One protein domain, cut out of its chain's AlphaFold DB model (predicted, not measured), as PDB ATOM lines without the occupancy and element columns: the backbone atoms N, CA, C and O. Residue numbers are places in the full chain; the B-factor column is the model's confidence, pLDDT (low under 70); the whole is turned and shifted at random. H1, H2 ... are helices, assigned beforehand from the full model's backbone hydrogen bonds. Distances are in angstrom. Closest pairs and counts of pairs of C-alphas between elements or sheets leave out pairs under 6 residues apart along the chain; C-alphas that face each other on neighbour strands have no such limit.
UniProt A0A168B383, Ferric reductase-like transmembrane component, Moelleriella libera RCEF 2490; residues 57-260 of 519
ATOM      1  N   PRO A  57      18.407 -18.782 -35.461       81.62
ATOM      2  CA  PRO A  57      19.536 -19.481 -36.064       81.62
ATOM      3  C   PRO A  57      19.851 -18.947 -37.469       81.62
ATOM      4  O   PRO A  57      18.954 -18.548 -38.211       81.62
ATOM      5  N   THR A  58      21.124 -18.995 -37.864       81.94
ATOM      6  CA  THR A  58      21.520 -18.798 -39.270       81.94
ATOM      7  C   THR A  58      20.979 -19.933 -40.147       81.94
ATOM      8  O   THR A  58      20.521 -20.957 -39.637       81.94
ATOM      9  N   ILE A  59      21.050 -19.801 -41.477       82.88
ATOM     10  CA  ILE A  59      20.605 -20.862 -42.402       82.88
ATOM     11  C   ILE A  59      21.359 -22.172 -42.131       82.88
ATOM     12  O   ILE A  59      20.733 -23.219 -41.979       82.88
ATOM     13  N   GLY A  60      22.687 -22.108 -41.981       85.94
ATOM     14  CA  GLY A  60      23.510 -23.284 -41.681       85.94
ATOM     15  C   GLY A  60      23.163 -23.924 -40.335       85.94
ATOM     16  O   GLY A  60      22.974 -25.136 -40.254       85.94
ATOM     17  N   GLN A  61      22.988 -23.110 -39.288       89.06
ATOM     18  CA  GLN A  61      22.548 -23.601 -37.977       89.06
ATOM     19  C   GLN A  61      21.157 -24.246 -38.058       89.06
ATOM     20  O   GLN A  61      20.939 -25.304 -37.474       89.06
ATOM     21  N   SER A  62      20.230 -23.641 -38.804       89.88
ATOM     22  CA  SER A  62      18.865 -24.146 -38.993       89.88
ATOM     23  C   SER A  62      18.852 -25.490 -39.712       89.88
ATOM     24  O   SER A  62      18.166 -26.406 -39.267       89.88
ATOM     25  N   LEU A  63      19.644 -25.632 -40.780       93.31
ATOM     26  CA  LEU A  63      19.788 -26.888 -41.514       93.31
ATOM     27  C   LEU A  63      20.341 -27.993 -40.607       93.31
ATOM     28  O   LEU A  63      19.803 -29.097 -40.578       93.31
ATOM     29  N   PHE A  64      21.371 -27.687 -39.817       92.62
ATOM     30  CA  PHE A  64      21.952 -28.646 -38.881       92.62
ATOM     31  C   PHE A  64      20.958 -29.076 -37.791       92.62
ATOM     32  O   PHE A  64      20.821 -30.264 -37.503       92.62
ATOM     33  N   ILE A  65      20.205 -28.127 -37.225       93.88
ATOM     34  CA  ILE A  65      19.127 -28.421 -36.271       93.88
ATOM     35  C   ILE A  65      18.059 -29.308 -36.924       93.88
ATOM     36  O   ILE A  65      17.620 -30.277 -36.307       93.88
ATOM     37  N   ALA A  66      17.663 -29.022 -38.167       94.94
ATOM     38  CA  ALA A  66      16.683 -29.824 -38.896       94.94
ATOM     39  C   ALA A  66      17.167 -31.268 -39.099       94.94
ATOM     40  O   ALA A  66      16.404 -32.197 -38.850       94.94
ATOM     41  N   ILE A  67      18.442 -31.466 -39.456       96.19
ATOM     42  CA  ILE A  67      19.050 -32.801 -39.562       96.19
ATOM     43  C   ILE A  67      18.958 -33.543 -38.224       96.19
ATOM     44  O   ILE A  67      18.512 -34.687 -38.195       96.19
ATOM     45  N   ILE A  68      19.314 -32.898 -37.109       95.31
ATOM     46  CA  ILE A  68      19.216 -33.510 -35.775       95.31
ATOM     47  C   ILE A  68      17.774 -33.921 -35.458       95.31
ATOM     48  O   ILE A  68      17.548 -35.021 -34.951       95.31
ATOM     49  N   VAL A  69      16.796 -33.058 -35.742       96.12
ATOM     50  CA  VAL A  69      15.375 -33.350 -35.503       96.12
ATOM     51  C   VAL A  69      14.916 -34.535 -36.351       96.12
ATOM     52  O   VAL A  69      14.328 -35.471 -35.814       96.12
ATOM     53  N   VAL A  70      15.235 -34.539 -37.648       97.19
ATOM     54  CA  VAL A  70      14.886 -35.625 -38.577       97.19
ATOM     55  C   VAL A  70      15.517 -36.946 -38.144       97.19
ATOM     56  O   VAL A  70      14.823 -37.958 -38.088       97.19
ATOM     57  N   LEU A  71      16.797 -36.948 -37.760       95.94
ATOM     58  CA  LEU A  71      17.467 -38.147 -37.256       95.94
ATOM     59  C   LEU A  71      16.803 -38.680 -35.985       95.94
ATOM     60  O   LEU A  71      16.577 -39.881 -35.879       95.94
ATOM     61  N   ASN A  72      16.427 -37.803 -35.050       96.31
ATOM     62  CA  ASN A  72      15.701 -38.223 -33.852       96.31
ATOM     63  C   ASN A  72      14.344 -38.846 -34.199       96.31
ATOM     64  O   ASN A  72      14.011 -39.879 -33.631       96.31
ATOM     65  N   ILE A  73      13.599 -38.275 -35.155       95.94
ATOM     66  CA  ILE A  73      12.332 -38.848 -35.638       95.94
ATOM     67  C   ILE A  73      12.563 -40.236 -36.248       95.94
ATOM     68  O   ILE A  73      11.833 -41.172 -35.929       95.94
ATOM     69  N   ILE A  74      13.590 -40.400 -37.085       96.00
ATOM     70  CA  ILE A  74      13.931 -41.696 -37.687       96.00
ATOM     71  C   ILE A  74      14.277 -42.720 -36.598       96.00
ATOM     72  O   ILE A  74      13.721 -43.818 -36.599       96.00
ATOM     73  N   PHE A  75      15.133 -42.360 -35.638       94.19
ATOM     74  CA  PHE A  75      15.572 -43.265 -34.571       94.19
ATOM     75  C   PHE A  75      14.450 -43.694 -33.620       94.19
ATOM     76  O   PHE A  75      14.522 -44.792 -33.069       94.19
ATOM     77  N   ILE A  76      13.403 -42.878 -33.449       95.12
ATOM     78  CA  ILE A  76      12.217 -43.265 -32.671       95.12
ATOM     79  C   ILE A  76      11.129 -43.959 -33.501       95.12
ATOM     80  O   ILE A  76      10.166 -44.428 -32.913       95.12
ATOM     81  N   SER A  77      11.230 -44.007 -34.834       92.69
ATOM     82  CA  SER A  77      10.137 -44.504 -35.697       92.69
ATOM     83  C   SER A  77      10.486 -45.772 -36.477       92.69
ATOM     84  O   SER A  77       9.591 -46.510 -36.882       92.69
ATOM     85  N   VAL A  78      11.771 -46.035 -36.723       92.50
ATOM     86  CA  VAL A  78      12.227 -47.106 -37.622       92.50
ATOM     87  C   VAL A  78      12.837 -48.271 -36.838       92.50
ATOM     88  O   VAL A  78      13.453 -48.090 -35.791       92.50
ATOM     89  N   GLY A  79      12.707 -49.486 -37.382       88.44
ATOM     90  CA  GLY A  79      13.414 -50.671 -36.882       88.44
ATOM     91  C   GLY A  79      12.657 -51.482 -35.831       88.44
ATOM     92  O   GLY A  79      13.265 -52.309 -35.153       88.44
ATOM     93  N   TYR A  80      11.346 -51.277 -35.695       89.88
ATOM     94  CA  TYR A  80      10.490 -52.141 -34.887       89.88
ATOM     95  C   TYR A  80      10.311 -53.501 -35.567       89.88
ATOM     96  O   TYR A  80       9.885 -53.578 -36.718       89.88
ATOM     97  N   LYS A  81      10.640 -54.579 -34.851       87.38
ATOM     98  CA  LYS A  81      10.351 -55.958 -35.257       87.38
ATOM     99  C   LYS A  81       9.390 -56.543 -34.234       87.38
ATOM    100  O   LYS A  81       9.766 -56.697 -33.078       87.38
ATOM    101  N   THR A  82       8.159 -56.796 -34.660       83.88
ATOM    102  CA  THR A  82       7.133 -57.434 -33.828       83.88
ATOM    103  C   THR A  82       7.372 -58.933 -33.788       83.88
ATOM    104  O   THR A  82       7.760 -59.543 -34.789       83.88
ATOM    105  N   LEU A  83       7.178 -59.510 -32.610       82.25
ATOM    106  CA  LEU A  83       7.279 -60.943 -32.386       82.25
ATOM    107  C   LEU A  83       5.882 -61.572 -32.219       82.25
ATOM    108  O   LEU A  83       5.754 -62.795 -32.268       82.25
ATOM    109  N   TYR A  84       4.834 -60.748 -32.102       75.81
ATOM    110  CA  TYR A  84       3.437 -61.167 -32.048       75.81
ATOM    111  C   TYR A  84       2.927 -61.682 -33.415       75.81
ATOM    112  O   TYR A  84       3.232 -61.075 -34.445       75.81
ATOM    113  N   PRO A  85       2.115 -62.759 -33.476       79.06
ATOM    114  CA  PRO A  85       1.747 -63.691 -32.399       79.06
ATOM    115  C   PRO A  85       2.716 -64.889 -32.285       79.06
ATOM    116  O   PRO A  85       2.430 -65.866 -31.600       79.06
ATOM    117  N   ASN A  86       3.840 -64.859 -33.006       78.00
ATOM    118  CA  ASN A  86       4.647 -66.036 -33.338       78.00
ATOM    119  C   ASN A  86       5.493 -66.591 -32.175       78.00
ATOM    120  O   ASN A  86       6.123 -67.636 -32.337       78.00
ATOM    121  N   LEU A  87       5.530 -65.920 -31.020       75.94
ATOM    122  CA  LEU A  87       6.289 -66.342 -29.839       75.94
ATOM    123  C   LEU A  87       5.377 -66.515 -28.610       75.94
ATOM    124  O   LEU A  87       4.893 -65.527 -28.060       75.94
ATOM    125  N   PRO A  88       5.160 -67.754 -28.131       54.19
ATOM    126  CA  PRO A  88       4.304 -68.039 -26.984       54.19
ATOM    127  C   PRO A  88       5.074 -67.844 -25.668       54.19
ATOM    128  O   PRO A  88       5.491 -68.818 -25.059       54.19
ATOM    129  N   MET A  89       5.339 -66.592 -25.271       58.66
ATOM    130  CA  MET A  89       5.845 -66.190 -23.933       58.66
ATOM    131  C   MET A  89       6.000 -64.656 -23.825       58.66
ATOM    132  O   MET A  89       6.929 -64.146 -23.202       58.66
ATOM    133  N   GLN A  90       5.128 -63.885 -24.482       65.31
ATOM    134  CA  GLN A  90       5.243 -62.426 -24.476       65.31
ATOM    135  C   GLN A  90       4.657 -61.807 -23.204       65.31
ATOM    136  O   GLN A  90       3.612 -62.230 -22.716       65.31
ATOM    137  N   TRP A  91       5.289 -60.731 -22.729       71.25
ATOM    138  CA  TRP A  91       4.741 -59.835 -21.701       71.25
ATOM    139  C   TRP A  91       3.555 -58.981 -22.203       71.25
ATOM    140  O   TRP A  91       3.053 -58.132 -21.469       71.25
ATOM    141  N   TYR A  92       3.113 -59.182 -23.452       81.81
ATOM    142  CA  TYR A  92       2.116 -58.367 -24.149       81.81
ATOM    143  C   TYR A  92       0.901 -59.215 -24.544       81.81
ATOM    144  O   TYR A  92       1.050 -60.347 -24.997       81.81
ATOM    145  N   GLN A  93      -0.294 -58.649 -24.388       82.12
ATOM    146  CA  GLN A  93      -1.580 -59.281 -24.702       82.12
ATOM    147  C   GLN A  93      -1.899 -59.222 -26.201       82.12
ATOM    148  O   GLN A  93      -2.482 -60.151 -26.759       82.12
ATOM    149  N   ASP A  94      -1.507 -58.134 -26.867       86.06
ATOM    150  CA  ASP A  94      -1.759 -57.911 -28.287       86.06
ATOM    151  C   ASP A  94      -0.618 -57.143 -28.978       86.06
ATOM    152  O   ASP A  94       0.286 -56.585 -28.342       86.06
ATOM    153  N   HIS A  95      -0.673 -57.106 -30.313       87.31
ATOM    154  CA  HIS A  95       0.304 -56.409 -31.153       87.31
ATOM    155  C   HIS A  95       0.404 -54.905 -30.846       87.31
ATOM    156  O   HIS A  95       1.485 -54.319 -30.927       87.31
ATOM    157  N   TYR A  96      -0.710 -54.260 -30.492       88.12
ATOM    158  CA  TYR A  96      -0.726 -52.835 -30.177       88.12
ATOM    159  C   TYR A  96       0.027 -52.560 -28.872       88.12
ATOM    160  O   TYR A  96       0.831 -51.628 -28.817       88.12
ATOM    161  N   GLN A  97      -0.180 -53.386 -27.846       88.88
ATOM    162  CA  GLN A  97       0.510 -53.295 -26.566       88.88
ATOM    163  C   GLN A  97       2.023 -53.505 -26.731       88.88
ATOM    164  O   GLN A  97       2.799 -52.718 -26.187       88.88
ATOM    165  N   GLU A  98       2.439 -54.508 -27.513       89.75
ATOM    166  CA  GLU A  98       3.855 -54.764 -27.826       89.75
ATOM    167  C   GLU A  98       4.498 -53.541 -28.493       89.75
ATOM    168  O   GLU A  98       5.513 -53.019 -28.021       89.75
ATOM    169  N   LEU A  99       3.877 -53.027 -29.561       90.50
ATOM    170  CA  LEU A  99       4.414 -51.885 -30.293       90.50
ATOM    171  C   LEU A  99       4.468 -50.628 -29.416       90.50
ATOM    172  O   LEU A  99       5.489 -49.943 -29.395       90.50
ATOM    173  N   MET A 100       3.408 -50.335 -28.658       91.75
ATOM    174  CA  MET A 100       3.364 -49.184 -27.749       91.75
ATOM    175  C   MET A 100       4.446 -49.242 -26.679       91.75
ATOM    176  O   MET A 100       5.097 -48.227 -26.425       91.75
ATOM    177  N   PHE A 101       4.694 -50.414 -26.096       91.56
ATOM    178  CA  PHE A 101       5.782 -50.583 -25.143       91.56
ATOM    179  C   PHE A 101       7.151 -50.367 -25.800       91.56
ATOM    180  O   PHE A 101       7.998 -49.673 -25.241       91.56
ATOM    181  N   TYR A 102       7.364 -50.862 -27.023       93.00
ATOM    182  CA  TYR A 102       8.605 -50.598 -27.755       93.00
ATOM    183  C   TYR A 102       8.812 -49.111 -28.054       93.00
ATOM    184  O   TYR A 102       9.937 -48.620 -27.935       93.00
ATOM    185  N   VAL A 103       7.762 -48.370 -28.427       94.75
ATOM    186  CA  VAL A 103       7.860 -46.909 -28.597       94.75
ATOM    187  C   VAL A 103       8.142 -46.222 -27.257       94.75
ATOM    188  O   VAL A 103       9.012 -45.350 -27.186       94.75
ATOM    189  N   CYS A 104       7.476 -46.650 -26.183       95.12
ATOM    190  CA  CYS A 104       7.706 -46.148 -24.830       95.12
ATOM    191  C   CYS A 104       9.181 -46.294 -24.421       95.12
ATOM    192  O   CYS A 104       9.835 -45.302 -24.098       95.12
ATOM    193  N   LEU A 105       9.754 -47.495 -24.529       92.69
ATOM    194  CA  LEU A 105      11.165 -47.722 -24.208       92.69
ATOM    195  C   LEU A 105      12.105 -46.946 -25.135       92.69
ATOM    196  O   LEU A 105      13.065 -46.335 -24.669       92.69
ATOM    197  N   ARG A 106      11.827 -46.916 -26.447       95.06
ATOM    198  CA  ARG A 106      12.673 -46.215 -27.427       95.06
ATOM    199  C   ARG A 106      12.772 -44.723 -27.124       95.06
ATOM    200  O   ARG A 106      13.870 -44.175 -27.175       95.06
ATOM    201  N   THR A 107      11.653 -44.077 -26.807       97.25
ATOM    202  CA  THR A 107      11.630 -42.648 -26.449       97.25
ATOM    203  C   THR A 107      12.388 -42.371 -25.148       97.25
ATOM    204  O   THR A 107      13.127 -41.392 -25.089       97.25
ATOM    205  N   GLY A 108      12.305 -43.269 -24.159       95.69
ATOM    206  CA  GLY A 108      13.107 -43.199 -22.936       95.69
ATOM    207  C   GLY A 108      14.608 -43.301 -23.220       95.69
ATOM    208  O   GLY A 108      15.360 -42.381 -22.912       95.69
ATOM    209  N   VAL A 109      15.053 -44.369 -23.890       94.75
ATOM    210  CA  VAL A 109      16.478 -44.582 -24.210       94.75
ATOM    211  C   VAL A 109      17.044 -43.437 -25.046       94.75
ATOM    212  O   VAL A 109      18.133 -42.947 -24.760       94.75
ATOM    213  N   MET A 110      16.300 -42.959 -26.048       95.75
ATOM    214  CA  MET A 110      16.742 -41.833 -26.869       95.75
ATOM    215  C   MET A 110      16.896 -40.543 -26.050       95.75
ATOM    216  O   MET A 110      17.860 -39.809 -26.272       95.75
ATOM    217  N   ALA A 111      16.043 -40.298 -25.047       97.00
ATOM    218  CA  ALA A 111      16.223 -39.167 -24.141       97.00
ATOM    219  C   ALA A 111      17.543 -39.293 -23.356       97.00
ATOM    220  O   ALA A 111      18.317 -38.336 -23.295       97.00
ATOM    221  N   PHE A 112      17.868 -40.481 -22.840       96.06
ATOM    222  CA  PHE A 112      19.156 -40.734 -22.178       96.06
ATOM    223  C   PHE A 112      20.346 -40.509 -23.125       96.06
ATOM    224  O   PHE A 112      21.296 -39.816 -22.751       96.06
ATOM    225  N   CYS A 113      20.270 -40.987 -24.373       95.69
ATOM    226  CA  CYS A 113      21.301 -40.768 -25.396       95.69
ATOM    227  C   CYS A 113      21.596 -39.279 -25.646       95.69
ATOM    228  O   CYS A 113      22.726 -38.910 -25.964       95.69
ATOM    229  N   LEU A 114      20.591 -38.408 -25.510       97.00
ATOM    230  CA  LEU A 114      20.746 -36.968 -25.722       97.00
ATOM    231  C   LEU A 114      21.439 -36.255 -24.549       97.00
ATOM    232  O   LEU A 114      21.994 -35.174 -24.759       97.00
ATOM    233  N   MET A 115      21.446 -36.819 -23.333       95.94
ATOM    234  CA  MET A 115      21.970 -36.133 -22.139       95.94
ATOM    235  C   MET A 115      23.467 -35.787 -22.222       95.94
ATOM    236  O   MET A 115      23.806 -34.628 -21.954       95.94
ATOM    237  N   PRO A 116      24.384 -36.695 -22.623       95.62
ATOM    238  CA  PRO A 116      25.801 -36.352 -22.735       95.62
ATOM    239  C   PRO A 116      26.043 -35.230 -23.740       95.62
ATOM    240  O   PRO A 116      26.761 -34.276 -23.447       95.62
ATOM    241  N   THR A 117      25.390 -35.297 -24.902       94.31
ATOM    242  CA  THR A 117      25.485 -34.272 -25.947       94.31
ATOM    243  C   THR A 117      24.912 -32.936 -25.476       94.31
ATOM    244  O   THR A 117      25.508 -31.884 -25.714       94.31
ATOM    245  N   MET A 118      23.792 -32.963 -24.751       95.06
ATOM    246  CA  MET A 118      23.181 -31.777 -24.155       95.06
ATOM    247  C   MET A 118      24.154 -31.067 -23.207       95.06
ATOM    248  O   MET A 118      24.339 -29.853 -23.321       95.06
ATOM    249  N   LEU A 119      24.801 -31.801 -22.296       95.00
ATOM    250  CA  LEU A 119      25.774 -31.233 -21.358       95.00
ATOM    251  C   LEU A 119      27.056 -30.786 -22.067       95.00
ATOM    252  O   LEU A 119      27.571 -29.706 -21.764       95.00
ATOM    253  N   LEU A 120      27.516 -31.539 -23.068       94.25
ATOM    254  CA  LEU A 120      28.686 -31.202 -23.880       94.25
ATOM    255  C   LEU A 120      28.525 -29.841 -24.561       94.25
ATOM    256  O   LEU A 120      29.420 -29.004 -24.474       94.25
ATOM    257  N   PHE A 121      27.373 -29.576 -25.175       93.38
ATOM    258  CA  PHE A 121      27.100 -28.298 -25.838       93.38
ATOM    259  C   PHE A 121      26.956 -27.109 -24.874       93.38
ATOM    260  O   PHE A 121      27.040 -25.962 -25.303       93.38
ATOM    261  N   SER A 122      26.780 -27.347 -23.572       92.31
ATOM    262  CA  SER A 122      26.823 -26.280 -22.557       92.31
ATOM    263  C   SER A 122      28.239 -25.961 -22.058       92.31
ATOM    264  O   SER A 122      28.451 -24.955 -21.376       92.31
ATOM    265  N   SER A 123      29.202 -26.841 -22.343       91.12
ATOM    266  CA  SER A 123      30.557 -26.762 -21.802       91.12
ATOM    267  C   SER A 123      31.436 -25.784 -22.585       91.12
ATOM    268  O   SER A 123      31.309 -25.637 -23.801       91.12
ATOM    269  N   ARG A 124      32.389 -25.151 -21.889       87.00
ATOM    270  CA  ARG A 124      33.375 -24.245 -22.513       87.00
ATOM    271  C   ARG A 124      34.672 -24.962 -22.874       87.00
ATOM    272  O   ARG A 124      35.463 -24.439 -23.651       87.00
ATOM    273  N   ASN A 125      34.900 -26.138 -22.295       84.81
ATOM    274  CA  ASN A 125      36.097 -26.947 -22.489       84.81
ATOM    275  C   ASN A 125      35.731 -28.287 -23.122       84.81
ATOM    276  O   ASN A 125      35.826 -29.330 -22.479       84.81
ATOM    277  N   ASN A 126      35.318 -28.260 -24.387       82.38
ATOM    278  CA  ASN A 126      35.105 -29.478 -25.157       82.38
ATOM    279  C   ASN A 126      35.960 -29.499 -26.423       82.38
ATOM    280  O   ASN A 126      36.231 -28.468 -27.035       82.38
ATOM    281  N   ILE A 127      36.376 -30.707 -26.802       76.19
ATOM    282  CA  ILE A 127      37.232 -30.961 -27.968       76.19
ATOM    283  C   ILE A 127      36.510 -30.578 -29.264       76.19
ATOM    284  O   ILE A 127      37.144 -30.142 -30.220       76.19
ATOM    285  N   LEU A 128      35.178 -30.680 -29.290       81.62
ATOM    286  CA  LEU A 128      34.410 -30.371 -30.488       81.62
ATOM    287  C   LEU A 128      34.449 -28.877 -30.844       81.62
ATOM    288  O   LEU A 128      34.422 -28.568 -32.026       81.62
ATOM    289  N   LEU A 129      34.572 -27.959 -29.878       79.25
ATOM    290  CA  LEU A 129      34.802 -26.535 -30.163       79.25
ATOM    291  C   LEU A 129      36.112 -26.323 -30.932       79.25
ATOM    292  O   LEU A 129      36.177 -25.465 -31.802       79.25
ATOM    293  N   TRP A 130      37.146 -27.113 -30.634       72.06
ATOM    294  CA  TRP A 130      38.415 -27.058 -31.361       72.06
ATOM    295  C   TRP A 130      38.321 -27.710 -32.745       72.06
ATOM    296  O   TRP A 130      38.911 -27.203 -33.693       72.06
ATOM    297  N   LEU A 131      37.570 -28.809 -32.871       79.44
ATOM    298  CA  LEU A 131      37.467 -29.567 -34.120       79.44
ATOM    299  C   LEU A 131      36.506 -28.940 -35.144       79.44
ATOM    300  O   LEU A 131      36.753 -29.023 -36.341       79.44
ATOM    301  N   SER A 132      35.397 -28.354 -34.686       79.44
ATOM    302  CA  SER A 132      34.340 -27.812 -35.558       79.44
ATOM    303  C   SER A 132      34.569 -26.367 -35.997       79.44
ATOM    304  O   SER A 132      33.879 -25.903 -36.899       79.44
ATOM    305  N   ASP A 133      35.484 -25.650 -35.337       74.38
ATOM    306  CA  ASP A 133      35.673 -24.196 -35.478       74.38
ATOM    307  C   ASP A 133      34.388 -23.383 -35.191       74.38
ATOM    308  O   ASP A 133      34.234 -22.236 -35.605       74.38
ATOM    309  N   TRP A 134      33.416 -23.971 -34.480       80.94
ATOM    310  CA  TRP A 134      32.174 -23.290 -34.120       80.94
ATOM    311  C   TRP A 134      32.333 -22.470 -32.846       80.94
ATOM    312  O   TRP A 134      32.981 -22.861 -31.874       80.94
ATOM    313  N   SER A 135      31.639 -21.337 -32.809       79.69
ATOM    314  CA  SER A 135      31.589 -20.487 -31.626       79.69
ATOM    315  C   SER A 135      30.836 -21.154 -30.469       79.69
ATOM    316  O   SER A 135      29.841 -21.865 -30.648       79.69
ATOM    317  N   HIS A 136      31.236 -20.837 -29.235       83.88
ATOM    318  CA  HIS A 136      30.515 -21.296 -28.043       83.88
ATOM    319  C   HIS A 136      29.049 -20.821 -28.027       83.88
ATOM    320  O   HIS A 136      28.169 -21.514 -27.518       83.88
ATOM    321  N   SER A 137      28.740 -19.668 -28.630       82.44
ATOM    322  CA  SER A 137      27.356 -19.199 -28.784       82.44
ATOM    323  C   SER A 137      26.516 -20.124 -29.675       82.44
ATOM    324  O   SER A 137      25.345 -20.363 -29.361       82.44
ATOM    325  N   THR A 138      27.115 -20.702 -30.723       85.50
ATOM    326  CA  THR A 138      26.494 -21.746 -31.556       85.50
ATOM    327  C   THR A 138      26.241 -23.009 -30.736       85.50
ATOM    328  O   THR A 138      25.151 -23.570 -30.786       85.50
ATOM    329  N   TYR A 139      27.184 -23.417 -29.892       89.62
ATOM    330  CA  TYR A 139      27.001 -24.577 -29.015       89.62
ATOM    331  C   TYR A 139      25.874 -24.358 -28.005       89.62
ATOM    332  O   TYR A 139      24.999 -25.205 -27.859       89.62
ATOM    333  N   LEU A 140      25.782 -23.170 -27.404       90.31
ATOM    334  CA  LEU A 140      24.657 -22.827 -26.535       90.31
ATOM    335  C   LEU A 140      23.314 -22.807 -27.275       90.31
ATOM    336  O   LEU A 140      22.276 -23.062 -26.659       90.31
ATOM    337  N   LEU A 141      23.290 -22.469 -28.570       90.06
ATOM    338  CA  LEU A 141      22.097 -22.622 -29.405       90.06
ATOM    339  C   LEU A 141      21.710 -24.099 -29.522       90.06
ATOM    340  O   LEU A 141      20.553 -24.429 -29.265       90.06
ATOM    341  N   LEU A 142      22.664 -24.975 -29.832       92.50
ATOM    342  CA  LEU A 142      22.428 -26.415 -29.950       92.50
ATOM    343  C   LEU A 142      22.015 -27.043 -28.620       92.50
ATOM    344  O   LEU A 142      21.052 -27.799 -28.600       92.50
ATOM    345  N   HIS A 143      22.639 -26.663 -27.503       94.75
ATOM    346  CA  HIS A 143      22.235 -27.076 -26.157       94.75
ATOM    347  C   HIS A 143      20.738 -26.825 -25.917       94.75
ATOM    348  O   HIS A 143      20.028 -27.725 -25.477       94.75
ATOM    349  N   ARG A 144      20.228 -25.636 -26.281       93.50
ATOM    350  CA  ARG A 144      18.797 -25.311 -26.140       93.50
ATOM    351  C   ARG A 144      17.905 -26.181 -27.023       93.50
ATOM    352  O   ARG A 144      16.812 -26.535 -26.599       93.50
ATOM    353  N   TRP A 145      18.328 -26.490 -28.248       94.50
ATOM    354  CA  TRP A 145      17.551 -27.340 -29.154       94.50
ATOM    355  C   TRP A 145      17.552 -28.803 -28.714       94.50
ATOM    356  O   TRP A 145      16.480 -29.392 -28.615       94.50
ATOM    357  N   ILE A 146      18.711 -29.353 -28.352       96.50
ATOM    358  CA  ILE A 146      18.818 -30.707 -27.800       96.50
ATOM    359  C   ILE A 146      18.009 -30.833 -26.507       96.50
ATOM    360  O   ILE A 146      17.275 -31.800 -26.364       96.50
ATOM    361  N   ALA A 147      18.046 -29.840 -25.611       96.88
ATOM    362  CA  ALA A 147      17.246 -29.851 -24.384       96.88
ATOM    363  C   ALA A 147      15.728 -29.893 -24.650       96.88
ATOM    364  O   ALA A 147      14.985 -30.537 -23.913       96.88
ATOM    365  N   ARG A 148      15.251 -29.240 -25.720       95.75
ATOM    366  CA  ARG A 148      13.838 -29.319 -26.133       95.75
ATOM    367  C   ARG A 148      13.491 -30.697 -26.692       95.75
ATOM    368  O   ARG A 148      12.434 -31.216 -26.363       95.75
ATOM    369  N   ILE A 149      14.369 -31.286 -27.507       97.12
ATOM    370  CA  ILE A 149      14.171 -32.641 -28.045       97.12
ATOM    371  C   ILE A 149      14.176 -33.665 -26.901       97.12
ATOM    372  O   ILE A 149      13.281 -34.501 -26.843       97.12
ATOM    373  N   PHE A 150      15.113 -33.538 -25.956       98.12
ATOM    374  CA  PHE A 150      15.161 -34.320 -24.721       98.12
ATOM    375  C   PHE A 150      13.836 -34.233 -23.959       98.12
ATOM    376  O   PHE A 150      13.245 -35.261 -23.649       98.12
ATOM    377  N   LEU A 151      13.328 -33.017 -23.717       98.06
ATOM    378  CA  LEU A 151      12.055 -32.831 -23.024       98.06
ATOM    379  C   LEU A 151      10.886 -33.474 -23.782       98.06
ATOM    380  O   LEU A 151      10.058 -34.133 -23.164       98.06
ATOM    381  N   ILE A 152      10.807 -33.294 -25.103       97.75
ATOM    382  CA  ILE A 152       9.740 -33.893 -25.918       97.75
ATOM    383  C   ILE A 152       9.784 -35.420 -25.812       97.75
ATOM    384  O   ILE A 152       8.745 -36.038 -25.614       97.75
ATOM    385  N   GLN A 153      10.966 -36.031 -25.901       97.75
ATOM    386  CA  GLN A 153      11.106 -37.483 -25.777       97.75
ATOM    387  C   GLN A 153      10.796 -37.986 -24.366       97.75
ATOM    388  O   GLN A 153      10.107 -38.992 -24.237       97.75
ATOM    389  N   ALA A 154      11.217 -37.264 -23.324       97.94
ATOM    390  CA  ALA A 154      10.867 -37.585 -21.942       97.94
ATOM    391  C   ALA A 154       9.348 -37.507 -21.711       97.94
ATOM    392  O   ALA A 154       8.767 -38.423 -21.142       97.94
ATOM    393  N   LEU A 155       8.679 -36.465 -22.220       98.38
ATOM    394  CA  LEU A 155       7.221 -36.339 -22.137       98.38
ATOM    395  C   LEU A 155       6.503 -37.444 -22.914       98.38
ATOM    396  O   LEU A 155       5.542 -38.011 -22.404       98.38
ATOM    397  N   LEU A 156       6.964 -37.772 -24.127       97.88
ATOM    398  CA  LEU A 156       6.414 -38.887 -24.902       97.88
ATOM    399  C   LEU A 156       6.570 -40.208 -24.146       97.88
ATOM    400  O   LEU A 156       5.595 -40.942 -24.036       97.88
ATOM    401  N   HIS A 157       7.744 -40.474 -23.572       97.75
ATOM    402  CA  HIS A 157       7.986 -41.644 -22.735       97.75
ATOM    403  C   HIS A 157       7.007 -41.704 -21.552       97.75
ATOM    404  O   HIS A 157       6.304 -42.698 -21.392       97.75
ATOM    405  N   SER A 158       6.877 -40.620 -20.778       97.69
ATOM    406  CA  SER A 158       5.964 -40.567 -19.630       97.69
ATOM    407  C   SER A 158       4.496 -40.745 -20.024       97.69
ATOM    408  O   SER A 158       3.755 -41.440 -19.333       97.69
ATOM    409  N   ILE A 159       4.058 -40.137 -21.133       97.56
ATOM    410  CA  ILE A 159       2.676 -40.254 -21.620       97.56
ATOM    411  C   ILE A 159       2.403 -41.677 -22.112       97.56
ATOM    412  O   ILE A 159       1.368 -42.244 -21.770       97.56
ATOM    413  N   LEU A 160       3.317 -42.267 -22.885       96.62
ATOM    414  CA  LEU A 160       3.173 -43.636 -23.384       96.62
ATOM    415  C   LEU A 160       3.165 -44.648 -22.234       96.62
ATOM    416  O   LEU A 160       2.324 -45.545 -22.236       96.62
ATOM    417  N   ALA A 161       4.034 -44.474 -21.233       95.50
ATOM    418  CA  ALA A 161       4.022 -45.278 -20.014       95.50
ATOM    419  C   ALA A 161       2.684 -45.140 -19.274       95.50
ATOM    420  O   ALA A 161       2.040 -46.138 -18.968       95.50
ATOM    421  N   LEU A 162       2.195 -43.917 -19.051       96.19
ATOM    422  CA  LEU A 162       0.903 -43.709 -18.398       96.19
ATOM    423  C   LEU A 162      -0.243 -44.401 -19.152       96.19
ATOM    424  O   LEU A 162      -1.017 -45.140 -18.549       96.19
ATOM    425  N   VAL A 163      -0.340 -44.194 -20.469       95.69
ATOM    426  CA  VAL A 163      -1.392 -44.796 -21.304       95.69
ATOM    427  C   VAL A 163      -1.333 -46.320 -21.251       95.69
ATOM    428  O   VAL A 163      -2.377 -46.963 -21.142       95.69
ATOM    429  N   LEU A 164      -0.134 -46.899 -21.319       93.31
ATOM    430  CA  LEU A 164       0.042 -48.344 -21.305       93.31
ATOM    431  C   LEU A 164      -0.376 -48.947 -19.958       93.31
ATOM    432  O   LEU A 164      -1.183 -49.869 -19.949       93.31
ATOM    433  N   TRP A 165       0.087 -48.387 -18.838       93.00
ATOM    434  CA  TRP A 165      -0.231 -48.899 -17.499       93.00
ATOM    435  C   TRP A 165      -1.695 -48.698 -17.102       93.00
ATOM    436  O   TRP A 165      -2.231 -49.482 -16.320       93.00
ATOM    437  N   VAL A 166      -2.358 -47.664 -17.627       94.69
ATOM    438  CA  VAL A 166      -3.808 -47.490 -17.459       94.69
ATOM    439  C   VAL A 166      -4.569 -48.535 -18.274       94.69
ATOM    440  O   VAL A 166      -5.512 -49.122 -17.761       94.69
ATOM    441  N   LYS A 167      -4.155 -48.811 -19.518       91.06
ATOM    442  CA  LYS A 167      -4.807 -49.823 -20.367       91.06
ATOM    443  C   LYS A 167      -4.619 -51.259 -19.875       91.06
ATOM    444  O   LYS A 167      -5.443 -52.102 -20.207       91.06
ATOM    445  N   THR A 168      -3.545 -51.543 -19.141       88.88
ATOM    446  CA  THR A 168      -3.262 -52.874 -18.578       88.88
ATOM    447  C   THR A 168      -3.745 -53.035 -17.135       88.88
ATOM    448  O   THR A 168      -3.413 -54.036 -16.506       88.88
ATOM    449  N   ASP A 169      -4.478 -52.054 -16.590       91.25
ATOM    450  CA  ASP A 169      -4.948 -52.012 -15.195       91.25
ATOM    451  C   ASP A 169      -3.827 -52.119 -14.134       91.25
ATOM    452  O   ASP A 169      -4.063 -52.425 -12.964       91.25
ATOM    453  N   GLN A 170      -2.582 -51.816 -14.514       89.81
ATOM    454  CA  GLN A 170      -1.410 -51.876 -13.631       89.81
ATOM    455  C   GLN A 170      -1.124 -50.543 -12.930       89.81
ATOM    456  O   GLN A 170      -0.436 -50.510 -11.910       89.81
ATOM    457  N   TYR A 171      -1.678 -49.434 -13.429       93.19
ATOM    458  CA  TYR A 171      -1.366 -48.085 -12.950       93.19
ATOM    459  C   TYR A 171      -1.508 -47.911 -11.430       93.19
ATOM    460  O   TYR A 171      -0.603 -47.380 -10.789       93.19
ATOM    461  N   ALA A 172      -2.604 -48.393 -10.834       93.88
ATOM    462  CA  ALA A 172      -2.863 -48.225  -9.401       93.88
ATOM    463  C   ALA A 172      -1.798 -48.894  -8.511       93.88
ATOM    464  O   ALA A 172      -1.512 -48.406  -7.421       93.88
ATOM    465  N   GLN A 173      -1.198 -49.988  -8.985       92.62
ATOM    466  CA  GLN A 173      -0.153 -50.724  -8.269       92.62
ATOM    467  C   GLN A 173       1.244 -50.151  -8.546       92.62
ATOM    468  O   GLN A 173       2.150 -50.291  -7.723       92.62
ATOM    469  N   THR A 174       1.421 -49.505  -9.703       93.06
ATOM    470  CA  THR A 174       2.714 -48.988 -10.164       93.06
ATOM    471  C   THR A 174       2.977 -47.541  -9.752       93.06
ATOM    472  O   THR A 174       4.124 -47.178  -9.517       93.06
ATOM    473  N   VAL A 175       1.952 -46.698  -9.611       94.56
ATOM    474  CA  VAL A 175       2.128 -45.256  -9.341       94.56
ATOM    475  C   VAL A 175       2.888 -44.957  -8.041       94.56
ATOM    476  O   VAL A 175       3.564 -43.934  -7.937       94.56
ATOM    477  N   SER A 176       2.796 -45.852  -7.054       94.81
ATOM    478  CA  SER A 176       3.502 -45.764  -5.771       94.81
ATOM    479  C   SER A 176       4.897 -46.395  -5.792       94.81
ATOM    480  O   SER A 176       5.613 -46.308  -4.794       94.81
ATOM    481  N   GLN A 177       5.300 -47.022  -6.901       96.88
ATOM    482  CA  GLN A 177       6.606 -47.658  -7.014       96.88
ATOM    483  C   GLN A 177       7.716 -46.603  -7.121       96.88
ATOM    484  O   GLN A 177       7.538 -45.584  -7.803       96.88
ATOM    485  N   PRO A 178       8.889 -46.839  -6.503       96.81
ATOM    486  CA  PRO A 178       9.983 -45.871  -6.491       96.81
ATOM    487  C   PRO A 178      10.408 -45.398  -7.884       96.81
ATOM    488  O   PRO A 178      10.575 -44.196  -8.095       96.81
ATOM    489  N   PHE A 179      10.529 -46.309  -8.856       95.44
ATOM    490  CA  PHE A 179      10.949 -45.951 -10.212       95.44
ATOM    491  C   PHE A 179       9.973 -44.973 -10.886       95.44
ATOM    492  O   PHE A 179      10.405 -44.043 -11.573       95.44
ATOM    493  N   TRP A 180       8.665 -45.137 -10.658       97.19
ATOM    494  CA  TRP A 180       7.624 -44.285 -11.233       97.19
ATOM    495  C   TRP A 180       7.687 -42.877 -10.640       97.19
ATOM    496  O   TRP A 180       7.663 -41.880 -11.365       97.19
ATOM    497  N   ILE A 181       7.852 -42.788  -9.316       98.06
ATOM    498  CA  ILE A 181       8.003 -41.520  -8.595       98.06
ATOM    499  C   ILE A 181       9.236 -40.763  -9.101       98.06
ATOM    500  O   ILE A 181       9.137 -39.582  -9.442       98.06
ATOM    501  N   TRP A 182      10.388 -41.427  -9.204       98.12
ATOM    502  CA  TRP A 182      11.620 -40.793  -9.681       98.12
ATOM    503  C   TRP A 182      11.562 -40.399 -11.163       98.12
ATOM    504  O   TRP A 182      12.064 -39.330 -11.523       98.12
ATOM    505  N   GLY A 183      10.863 -41.173 -12.001       97.56
ATOM    506  CA  GLY A 183      10.556 -40.797 -13.385       97.56
ATOM    507  C   GLY A 183       9.712 -39.517 -13.474       97.56
ATOM    508  O   GLY A 183      10.024 -38.607 -14.252       97.56
ATOM    509  N   CYS A 184       8.695 -39.383 -12.616       98.00
ATOM    510  CA  CYS A 184       7.906 -38.156 -12.482       98.00
ATOM    511  C   CYS A 184       8.763 -36.970 -12.013       98.00
ATOM    512  O   CYS A 184       8.689 -35.894 -12.607       98.00
ATOM    513  N   VAL A 185       9.612 -37.159 -10.995       98.56
ATOM    514  CA  VAL A 185      10.531 -36.118 -10.496       98.56
ATOM    515  C   VAL A 185      11.454 -35.624 -11.612       98.56
ATOM    516  O   VAL A 185      11.570 -34.412 -11.815       98.56
ATOM    517  N   ALA A 186      12.067 -36.535 -12.375       98.38
ATOM    518  CA  ALA A 186      12.947 -36.184 -13.487       98.38
ATOM    519  C   ALA A 186      12.213 -35.395 -14.583       98.38
ATOM    520  O   ALA A 186      12.715 -34.371 -15.059       98.38
ATOM    521  N   THR A 187      11.001 -35.831 -14.938       98.38
ATOM    522  CA  THR A 187      10.170 -35.199 -15.972       98.38
ATOM    523  C   THR A 187       9.721 -33.801 -15.554       98.38
ATOM    524  O   THR A 187       9.881 -32.842 -16.313       98.38
ATOM    525  N   VAL A 188       9.224 -33.644 -14.325       98.50
ATOM    526  CA  VAL A 188       8.812 -32.341 -13.782       98.50
ATOM    527  C   VAL A 188      10.006 -31.388 -13.708       98.50
ATOM    528  O   VAL A 188       9.891 -30.233 -14.124       98.50
ATOM    529  N   ALA A 189      11.172 -31.863 -13.258       98.62
ATOM    530  CA  ALA A 189      12.391 -31.061 -13.256       98.62
ATOM    531  C   ALA A 189      12.753 -30.579 -14.672       98.62
ATOM    532  O   ALA A 189      12.990 -29.385 -14.865       98.62
ATOM    533  N   ALA A 190      12.719 -31.461 -15.678       98.19
ATOM    534  CA  ALA A 190      12.993 -31.108 -17.072       98.19
ATOM    535  C   ALA A 190      12.008 -30.060 -17.629       98.19
ATOM    536  O   ALA A 190      12.427 -29.103 -18.290       98.19
ATOM    537  N   VAL A 191      10.712 -30.183 -17.316       98.12
ATOM    538  CA  VAL A 191       9.688 -29.192 -17.694       98.12
ATOM    539  C   VAL A 191      10.004 -27.826 -17.079       98.12
ATOM    540  O   VAL A 191      10.057 -26.823 -17.797       98.12
ATOM    541  N   ILE A 192      10.268 -27.774 -15.768       97.44
ATOM    542  CA  ILE A 192      10.579 -26.518 -15.068       97.44
ATOM    543  C   ILE A 192      11.850 -25.886 -15.645       97.44
ATOM    544  O   ILE A 192      11.881 -24.673 -15.870       97.44
ATOM    545  N   ILE A 193      12.878 -26.684 -15.941       96.88
ATOM    546  CA  ILE A 193      14.118 -26.217 -16.573       96.88
ATOM    547  C   ILE A 193      13.819 -25.507 -17.894       96.88
ATOM    548  O   ILE A 193      14.259 -24.372 -18.090       96.88
ATOM    549  N   VAL A 194      13.067 -26.131 -18.802       94.31
ATOM    550  CA  VAL A 194      12.814 -25.556 -20.132       94.31
ATOM    551  C   VAL A 194      11.942 -24.303 -20.045       94.31
ATOM    552  O   VAL A 194      12.276 -23.294 -20.672       94.31
ATOM    553  N   LEU A 195      10.881 -24.317 -19.233       92.25
ATOM    554  CA  LEU A 195       9.985 -23.166 -19.078       92.25
ATOM    555  C   LEU A 195      10.688 -21.969 -18.420       92.25
ATOM    556  O   LEU A 195      10.603 -20.843 -18.913       92.25
ATOM    557  N   SER A 196      11.454 -22.206 -17.350       92.44
ATOM    558  CA  SER A 196      12.228 -21.153 -16.672       92.44
ATOM    559  C   SER A 196      13.405 -20.630 -17.509       92.44
ATOM    560  O   SER A 196      13.899 -19.530 -17.260       92.44
ATOM    561  N   SER A 197      13.819 -21.359 -18.554       90.75
ATOM    562  CA  SER A 197      14.862 -20.940 -19.502       90.75
ATOM    563  C   SER A 197      14.382 -19.959 -20.582       90.75
ATOM    564  O   SER A 197      15.181 -19.538 -21.428       90.75
ATOM    565  N   ALA A 198      13.106 -19.555 -20.576       87.00
ATOM    566  CA  ALA A 198      12.579 -18.561 -21.509       87.00
ATOM    567  C   ALA A 198      13.366 -17.236 -21.443       87.00
ATOM    568  O   ALA A 198      13.806 -16.793 -20.379       87.00
ATOM    569  N   LEU A 199      13.545 -16.563 -22.588       83.31
ATOM    570  CA  LEU A 199      14.367 -15.345 -22.680       83.31
ATOM    571  C   LEU A 199      13.885 -14.236 -21.736       83.31
ATOM    572  O   LEU A 199      14.704 -13.530 -21.152       83.31
ATOM    573  N   VAL A 200      12.567 -14.107 -21.566       85.00
ATOM    574  CA  VAL A 200      11.951 -13.115 -20.673       85.00
ATOM    575  C   VAL A 200      12.393 -13.330 -19.224       85.00
ATOM    576  O   VAL A 200      12.770 -12.369 -18.553       85.00
ATOM    577  N   VAL A 201      12.404 -14.581 -18.759       84.81
ATOM    578  CA  VAL A 201      12.827 -14.938 -17.397       84.81
ATOM    579  C   VAL A 201      14.320 -14.668 -17.227       84.81
ATOM    580  O   VAL A 201      14.717 -13.954 -16.306       84.81
ATOM    581  N   ARG A 202      15.146 -15.139 -18.173       85.12
ATOM    582  CA  ARG A 202      16.607 -14.963 -18.129       85.12
ATOM    583  C   ARG A 202      17.031 -13.495 -18.125       85.12
ATOM    584  O   ARG A 202      17.928 -13.138 -17.375       85.12
ATOM    585  N   ARG A 203      16.360 -12.632 -18.897       81.50
ATOM    586  CA  ARG A 203      16.644 -11.183 -18.923       81.50
ATOM    587  C   ARG A 203      16.248 -10.467 -17.630       81.50
ATOM    588  O   ARG A 203      16.869  -9.471 -17.280       81.50
ATOM    589  N   ARG A 204      15.206 -10.936 -16.936       84.06
ATOM    590  CA  ARG A 204      14.723 -10.309 -15.694       84.06
ATOM    591  C   ARG A 204      15.492 -10.775 -14.459       84.06
ATOM    592  O   ARG A 204      15.754  -9.961 -13.581       84.06
ATOM    593  N   ALA A 205      15.842 -12.058 -14.393       84.81
ATOM    594  CA  ALA A 205      16.417 -12.681 -13.203       84.81
ATOM    595  C   ALA A 205      17.502 -13.717 -13.555       84.81
ATOM    596  O   ALA A 205      17.419 -14.874 -13.148       84.81
ATOM    597  N   TYR A 206      18.531 -13.304 -14.305       83.44
ATOM    598  CA  TYR A 206      19.592 -14.196 -14.801       83.44
ATOM    599  C   TYR A 206      20.261 -15.039 -13.703       83.44
ATOM    600  O   TYR A 206      20.465 -16.237 -13.877       83.44
ATOM    601  N   GLU A 207      20.590 -14.425 -12.563       83.81
ATOM    602  CA  GLU A 207      21.309 -15.101 -11.475       83.81
ATOM    603  C   GLU A 207      20.456 -16.197 -10.820       83.81
ATOM    604  O   GLU A 207      20.937 -17.310 -10.613       83.81
ATOM    605  N   ALA A 208      19.176 -15.906 -10.557       87.12
ATOM    606  CA  ALA A 208      18.227 -16.875 -10.012       87.12
ATOM    607  C   ALA A 208      17.949 -18.005 -11.012       87.12
ATOM    608  O   ALA A 208      17.957 -19.175 -10.637       87.12
ATOM    609  N   PHE A 209      17.776 -17.654 -12.290       90.31
ATOM    610  CA  PHE A 209      17.645 -18.616 -13.379       90.31
ATOM    611  C   PHE A 209      18.828 -19.592 -13.405       90.31
ATOM    612  O   PHE A 209      18.617 -20.801 -13.387       90.31
ATOM    613  N   LEU A 210      20.065 -19.087 -13.421       88.94
ATOM    614  CA  LEU A 210      21.256 -19.926 -13.540       88.94
ATOM    615  C   LEU A 210      21.400 -20.884 -12.348       88.94
ATOM    616  O   LEU A 210      21.716 -22.056 -12.545       88.94
ATOM    617  N   ALA A 211      21.151 -20.399 -11.129       90.06
ATOM    618  CA  ALA A 211      21.201 -21.223  -9.925       90.06
ATOM    619  C   ALA A 211      20.124 -22.321  -9.941       90.06
ATOM    620  O   ALA A 211      20.448 -23.498  -9.777       90.06
ATOM    621  N   ALA A 212      18.865 -21.953 -10.208       93.75
ATOM    622  CA  ALA A 212      17.755 -22.901 -10.280       93.75
ATOM    623  C   ALA A 212      17.972 -23.949 -11.382       93.75
ATOM    624  O   ALA A 212      17.746 -25.133 -11.153       93.75
ATOM    625  N   HIS A 213      18.470 -23.535 -12.550       95.69
ATOM    626  CA  HIS A 213      18.745 -24.427 -13.674       95.69
ATOM    627  C   HIS A 213      19.770 -25.510 -13.313       95.69
ATOM    628  O   HIS A 213      19.557 -26.676 -13.626       95.69
ATOM    629  N   ILE A 214      20.860 -25.152 -12.619       94.75
ATOM    630  CA  ILE A 214      21.884 -26.120 -12.193       94.75
ATOM    631  C   ILE A 214      21.318 -27.092 -11.153       94.75
ATOM    632  O   ILE A 214      21.515 -28.297 -11.287       94.75
ATOM    633  N   VAL A 215      20.601 -26.590 -10.141       96.94
ATOM    634  CA  VAL A 215      20.002 -27.436  -9.095       96.94
ATOM    635  C   VAL A 215      18.991 -28.411  -9.699       96.94
ATOM    636  O   VAL A 215      19.061 -29.610  -9.440       96.94
ATOM    637  N   LEU A 216      18.093 -27.923 -10.555       98.19
ATOM    638  CA  LEU A 216      17.108 -28.766 -11.228       98.19
ATOM    639  C   LEU A 216      17.761 -29.757 -12.196       98.19
ATOM    640  O   LEU A 216      17.277 -30.877 -12.308       98.19
ATOM    641  N   ALA A 217      18.856 -29.389 -12.870       97.69
ATOM    642  CA  ALA A 217      19.598 -30.320 -13.719       97.69
ATOM    643  C   ALA A 217      20.194 -31.476 -12.900       97.69
ATOM    644  O   ALA A 217      20.113 -32.624 -13.333       97.69
ATOM    645  N   VAL A 218      20.724 -31.204 -11.700       98.06
ATOM    646  CA  VAL A 218      21.172 -32.257 -10.770       98.06
ATOM    647  C   VAL A 218      19.998 -33.139 -10.346       98.06
ATOM    648  O   VAL A 218      20.105 -34.357 -10.439       98.06
ATOM    649  N   ILE A 219      18.865 -32.547  -9.949       98.56
ATOM    650  CA  ILE A 219      17.651 -33.299  -9.576       98.56
ATOM    651  C   ILE A 219      17.164 -34.173 -10.739       98.56
ATOM    652  O   ILE A 219      16.790 -35.318 -10.520       98.56
ATOM    653  N   CYS A 220      17.201 -33.665 -11.973       98.38
ATOM    654  CA  CYS A 220      16.820 -34.414 -13.167       98.38
ATOM    655  C   CYS A 220      17.740 -35.624 -13.389       98.38
ATOM    656  O   CYS A 220      17.236 -36.729 -13.550       98.38
ATOM    657  N   ILE A 221      19.067 -35.452 -13.313       97.75
ATOM    658  CA  ILE A 221      20.026 -36.565 -13.446       97.75
ATOM    659  C   ILE A 221      19.847 -37.595 -12.324       97.75
ATOM    660  O   ILE A 221      19.836 -38.790 -12.604       97.75
ATOM    661  N   VAL A 222      19.673 -37.152 -11.075       98.19
ATOM    662  CA  VAL A 222      19.424 -38.044  -9.929       98.19
ATOM    663  C   VAL A 222      18.092 -38.784 -10.084       98.19
ATOM    664  O   VAL A 222      18.018 -39.976  -9.812       98.19
ATOM    665  N   GLY A 223      17.050 -38.110 -10.572       97.94
ATOM    666  CA  GLY A 223      15.772 -38.747 -10.867       97.94
ATOM    667  C   GLY A 223      15.880 -39.777 -11.987       97.94
ATOM    668  O   GLY A 223      15.358 -40.875 -11.843       97.94
ATOM    669  N   CYS A 224      16.619 -39.477 -13.058       97.12
ATOM    670  CA  CYS A 224      16.921 -40.448 -14.109       97.12
ATOM    671  C   CYS A 224      17.709 -41.649 -13.572       97.12
ATOM    672  O   CYS A 224      17.419 -42.770 -13.971       97.12
ATOM    673  N   TRP A 225      18.667 -41.424 -12.667       96.94
ATOM    674  CA  TRP A 225      19.456 -42.478 -12.028       96.94
ATOM    675  C   TRP A 225      18.574 -43.442 -11.232       96.94
ATOM    676  O   TRP A 225      18.541 -44.633 -11.526       96.94
ATOM    677  N   TYR A 226      17.794 -42.927 -10.282       97.31
ATOM    678  CA  TYR A 226      16.933 -43.779  -9.464       97.31
ATOM    679  C   TYR A 226      15.773 -44.390 -10.253       97.31
ATOM    680  O   TYR A 226      15.323 -45.485  -9.932       97.31
ATOM    681  N   HIS A 227      15.302 -43.722 -11.309       96.19
ATOM    682  CA  HIS A 227      14.306 -44.291 -12.214       96.19
ATOM    683  C   HIS A 227      14.805 -45.585 -12.874       96.19
ATOM    684  O   HIS A 227      14.058 -46.556 -12.919       96.19
ATOM    685  N   ILE A 228      16.057 -45.626 -13.347       94.56
ATOM    686  CA  ILE A 228      16.603 -46.837 -13.980       94.56
ATOM    687  C   ILE A 228      17.091 -47.871 -12.965       94.56
ATOM    688  O   ILE A 228      16.957 -49.062 -13.221       94.56
ATOM    689  N   GLU A 229      17.630 -47.435 -11.824       94.12
ATOM    690  CA  GLU A 229      18.101 -48.329 -10.763       94.12
ATOM    691  C   GLU A 229      16.939 -49.151 -10.202       94.12
ATOM    692  O   GLU A 229      17.006 -50.375 -10.188       94.12
ATOM    693  N   PHE A 230      15.834 -48.498  -9.825       94.12
ATOM    694  CA  PHE A 230      14.695 -49.196  -9.229       94.12
ATOM    695  C   PHE A 230      13.875 -50.031 -10.216       94.12
ATOM    696  O   PHE A 230      13.216 -50.968  -9.779       94.12
ATOM    697  N   GLU A 231      13.880 -49.695 -11.507       90.56
ATOM    698  CA  GLU A 231      13.143 -50.469 -12.517       90.56
ATOM    699  C   GLU A 231      13.961 -51.647 -13.061       90.56
ATOM    700  O   GLU A 231      13.425 -52.728 -13.289       90.56
ATOM    701  N   TYR A 232      15.260 -51.443 -13.295       86.75
ATOM    702  CA  TYR A 232      16.070 -52.369 -14.088       86.75
ATOM    703  C   TYR A 232      17.269 -52.965 -13.352       86.75
ATOM    704  O   TYR A 232      17.929 -53.826 -13.935       86.75
ATOM    705  N   ASP A 233      17.592 -52.507 -12.140       86.44
ATOM    706  CA  ASP A 233      18.749 -52.964 -11.352       86.44
ATOM    707  C   ASP A 233      20.046 -53.042 -12.190       86.44
ATOM    708  O   ASP A 233      20.797 -54.012 -12.156       86.44
ATOM    709  N   PHE A 234      20.256 -52.040 -13.059       77.81
ATOM    710  CA  PHE A 234      21.398 -51.934 -13.986       77.81
ATOM    711  C   PHE A 234      21.552 -53.078 -15.015       77.81
ATOM    712  O   PHE A 234      22.589 -53.218 -15.659       77.81
ATOM    713  N   THR A 235      20.507 -53.873 -15.250       81.25
ATOM    714  CA  THR A 235      20.576 -55.066 -16.119       81.25
ATOM    715  C   THR A 235      20.773 -54.734 -17.608       81.25
ATOM    716  O   THR A 235      21.339 -55.526 -18.360       81.25
ATOM    717  N   PHE A 236      20.304 -53.567 -18.061       80.81
ATOM    718  CA  PHE A 236      20.218 -53.220 -19.489       80.81
ATOM    719  C   PHE A 236      21.221 -52.155 -19.955       80.81
ATOM    720  O   PHE A 236      21.198 -51.763 -21.124       80.81
ATOM    721  N   GLY A 237      22.111 -51.676 -19.081       87.06
ATOM    722  CA  GLY A 237      23.185 -50.757 -19.465       87.06
ATOM    723  C   GLY A 237      22.766 -49.295 -19.667       87.06
ATOM    724  O   GLY A 237      23.569 -48.498 -20.165       87.06
ATOM    725  N   TYR A 238      21.529 -48.910 -19.327       88.38
ATOM    726  CA  TYR A 238      21.017 -47.542 -19.508       88.38
ATOM    727  C   TYR A 238      21.840 -46.494 -18.740       88.38
ATOM    728  O   TYR A 238      22.010 -45.363 -19.205       88.38
ATOM    729  N   GLU A 239      22.415 -46.888 -17.607       91.38
ATOM    730  CA  GLU A 239      23.304 -46.087 -16.769       91.38
ATOM    731  C   GLU A 239      24.566 -45.625 -17.504       91.38
ATOM    732  O   GLU A 239      25.119 -44.580 -17.165       91.38
ATOM    733  N   THR A 240      24.973 -46.316 -18.575       94.31
ATOM    734  CA  THR A 240      26.118 -45.923 -19.412       94.31
ATOM    735  C   THR A 240      25.961 -44.501 -19.954       94.31
ATOM    736  O   THR A 240      26.918 -43.721 -19.971       94.31
ATOM    737  N   TRP A 241      24.742 -44.115 -20.345       95.56
ATOM    738  CA  TRP A 241      24.458 -42.759 -20.816       95.56
ATOM    739  C   TRP A 241      24.549 -41.726 -19.691       95.56
ATOM    740  O   TRP A 241      25.038 -40.617 -19.915       95.56
ATOM    741  N   LEU A 242      24.155 -42.090 -18.466       95.56
ATOM    742  CA  LEU A 242      24.329 -41.229 -17.294       95.56
ATOM    743  C   LEU A 242      25.807 -41.075 -16.934       95.56
ATOM    744  O   LEU A 242      26.247 -39.952 -16.697       95.56
ATOM    745  N   TYR A 243      26.595 -42.154 -16.969       96.25
ATOM    746  CA  TYR A 243      28.044 -42.082 -16.769       96.25
ATOM    747  C   TYR A 243      28.703 -41.148 -17.777       96.25
ATOM    748  O   TYR A 243      29.483 -40.281 -17.383       96.25
ATOM    749  N   ALA A 244      28.346 -41.252 -19.058       96.50
ATOM    750  CA  ALA A 244      28.851 -40.351 -20.087       96.50
ATOM    751  C   ALA A 244      28.457 -38.887 -19.817       96.50
ATOM    752  O   ALA A 244      29.295 -37.989 -19.917       96.50
ATOM    753  N   ALA A 245      27.203 -38.631 -19.430       96.06
ATOM    754  CA  ALA A 245      26.715 -37.290 -19.114       96.06
ATOM    755  C   ALA A 245      27.452 -36.675 -17.911       96.06
ATOM    756  O   ALA A 245      27.948 -35.545 -17.984       96.06
ATOM    757  N   ILE A 246      27.585 -37.442 -16.828       96.12
ATOM    758  CA  ILE A 246      28.310 -37.054 -15.616       96.12
ATOM    759  C   ILE A 246      29.786 -36.807 -15.947       96.12
ATOM    760  O   ILE A 246      30.319 -35.755 -15.593       96.12
ATOM    761  N   ALA A 247      30.438 -37.708 -16.687       95.94
ATOM    762  CA  ALA A 247      31.840 -37.569 -17.075       95.94
ATOM    763  C   ALA A 247      32.093 -36.281 -17.870       95.94
ATOM    764  O   ALA A 247      33.008 -35.528 -17.538       95.94
ATOM    765  N   VAL A 248      31.252 -35.975 -18.865       94.88
ATOM    766  CA  VAL A 248      31.340 -34.729 -19.645       94.88
ATOM    767  C   VAL A 248      31.204 -33.502 -18.743       94.88
ATOM    768  O   VAL A 248      31.979 -32.548 -18.867       94.88
ATOM    769  N   TRP A 249      30.242 -33.516 -17.819       94.31
ATOM    770  CA  TRP A 249      30.017 -32.391 -16.918       94.31
ATOM    771  C   TRP A 249      31.214 -32.176 -15.982       94.31
ATOM    772  O   TRP A 249      31.752 -31.066 -15.909       94.31
ATOM    773  N   PHE A 250      31.675 -33.230 -15.308       94.06
ATOM    774  CA  PHE A 250      32.803 -33.157 -14.382       94.06
ATOM    775  C   PHE A 250      34.111 -32.794 -15.084       94.06
ATOM    776  O   PHE A 250      34.862 -31.971 -14.561       94.06
ATOM    777  N   PHE A 251      34.365 -33.327 -16.281       93.81
ATOM    778  CA  PHE A 251      35.553 -33.005 -17.068       93.81
ATOM    779  C   PHE A 251      35.658 -31.504 -17.366       93.81
ATOM    780  O   PHE A 251      36.700 -30.893 -17.114       93.81
ATOM    781  N   ASP A 252      34.569 -30.867 -17.818       92.25
ATOM    782  CA  ASP A 252      34.570 -29.418 -18.044       92.25
ATOM    783  C   ASP A 252      34.845 -28.645 -16.744       92.25
ATOM    784  O   ASP A 252      35.636 -27.699 -16.745       92.25
ATOM    785  N   ARG A 253      34.242 -29.049 -15.617       91.06
ATOM    786  CA  ARG A 253      34.488 -28.400 -14.317       91.06
ATOM    787  C   ARG A 253      35.936 -28.568 -13.853       91.06
ATOM    788  O   ARG A 253      36.529 -27.591 -13.398       91.06
ATOM    789  N   ALA A 254      36.519 -29.752 -14.022       92.81
ATOM    790  CA  ALA A 254      37.905 -30.031 -13.672       92.81
ATOM    791  C   ALA A 254      38.872 -29.155 -14.480       92.81
ATOM    792  O   ALA A 254      39.719 -28.479 -13.896       92.81
ATOM    793  N   ILE A 255      38.698 -29.062 -15.807       91.88
ATOM    794  CA  ILE A 255      39.544 -28.198 -16.647       91.88
ATOM    795  C   ILE A 255      39.453 -26.737 -16.210       91.88
ATOM    796  O   ILE A 255      40.467 -26.038 -16.171       91.88
ATOM    797  N   ARG A 256      38.260 -26.252 -15.860       91.62
ATOM    798  CA  ARG A 256      38.096 -24.876 -15.378       91.62
ATOM    799  C   ARG A 256      38.891 -24.618 -14.104       91.62
ATOM    800  O   ARG A 256      39.586 -23.609 -14.028       91.62
ATOM    801  N   VAL A 257      38.834 -25.537 -13.138       92.19
ATOM    802  CA  VAL A 257      39.631 -25.446 -11.908       92.19
ATOM    803  C   VAL A 257      41.123 -25.447 -12.238       92.19
ATOM    804  O   VAL A 257      41.837 -24.558 -11.785       92.19
ATOM    805  N   LEU A 258      41.593 -26.350 -13.104       92.56
ATOM    806  CA  LEU A 258      42.996 -26.387 -13.537       92.56
ATOM    807  C   LEU A 258      43.443 -25.075 -14.205       92.56
ATOM    808  O   LEU A 258      44.536 -24.578 -13.932       92.56
ATOM    809  N   ARG A 259      42.592 -24.462 -15.042       90.44
ATOM    810  CA  ARG A 259      42.872 -23.154 -15.663       90.44
ATOM    811  C   ARG A 259      42.937 -22.023 -14.638       90.44
ATOM    812  O   ARG A 259      43.768 -21.135 -14.803       90.44
ATOM    813  N   ILE A 260      42.104 -22.053 -13.598       91.75
ATOM    814  CA  ILE A 260      42.173 -21.093 -12.487       91.75
ATOM    815  C   ILE A 260      43.484 -21.272 -11.714       91.75
ATOM    816  O   ILE A 260      44.213 -20.304 -11.494       91.75
TER     817      ILE A 260
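What this domain is: This is residues 57 to 260 of the 519 residues of the protein "Ferric reductase-like transmembrane component" of Moelleriella libera RCEF 2490 (UniProt A0A168B383). Six long helices form an elongated up-and-down bundle, each running against the one before it: H2, H4, H6, H8 and H9 make a ring, and H1 packs on its outside, on H2 and H4. H3 and H7 sit at one end of the bundle, H5 at the other. The printed part has 204 residues with nine named helices, H1 to H9 along the chain, and no named strand, an all-helix class. It is compact, with a radius of gyration of the C-alphas of 18.8 A, spanning 60 by 35 by 33 A.

How they stand to each other: H4, residues 136 to 167, is the hub, touching four helices. H2, residues 95 to 122, touches it, C-alphas 121 and 139 closest at 4.9 A, at a shallow tilt of 23 degrees, opposite ways. H1, residues 59 to 77, touches H4 with residues 61 to 69 alone, C-alphas 65 and 145 closest at 7.4 A. H6, residues 178 to 196, touches H4, C-alphas 190 and 151 closest at 6.3 A, at a steep tilt of 40 degrees. H8, residues 206 to 232, touches H6, C-alphas 227 and 179 closest at 4.2 A. H9, residues 239 to 260, touches H2, C-alphas 245 and 116 closest at 3.9 A. H1 and H2 form a hairpin, as do H8 and H9. Every O i to N i+4 pair is within hydrogen-bond range in the helices named here except H2, with 21 of 24.

Where its parts are: H4 spans 46.0 A from C-alpha 136 at (30.515, -21.296, -28.043); H2 spans 41.0 A, with a kink of 29 degrees near residue 116; H8 spans 38.3 A, H9 31.6 A, H6 26.8 A and H1 26.7 A. H3 is residues 127 to 132, near H2; H5, residues 171 to 174, touches H4 only at the corner, only just, with 3 pairs of C-alphas within 8 A; H7, residues 199 to 204, is close to H8 but not clearly touching. H9 ends at C-alpha 260, (42.173, -21.093, -12.487).

The domain as a whole: The C-alphas farthest apart, of Asn 86 and Ile 260, are 62.2 A apart. The printed part has no cut; the link from H1 to H2 is long, and its residues 88 to 90 have pLDDT under 70.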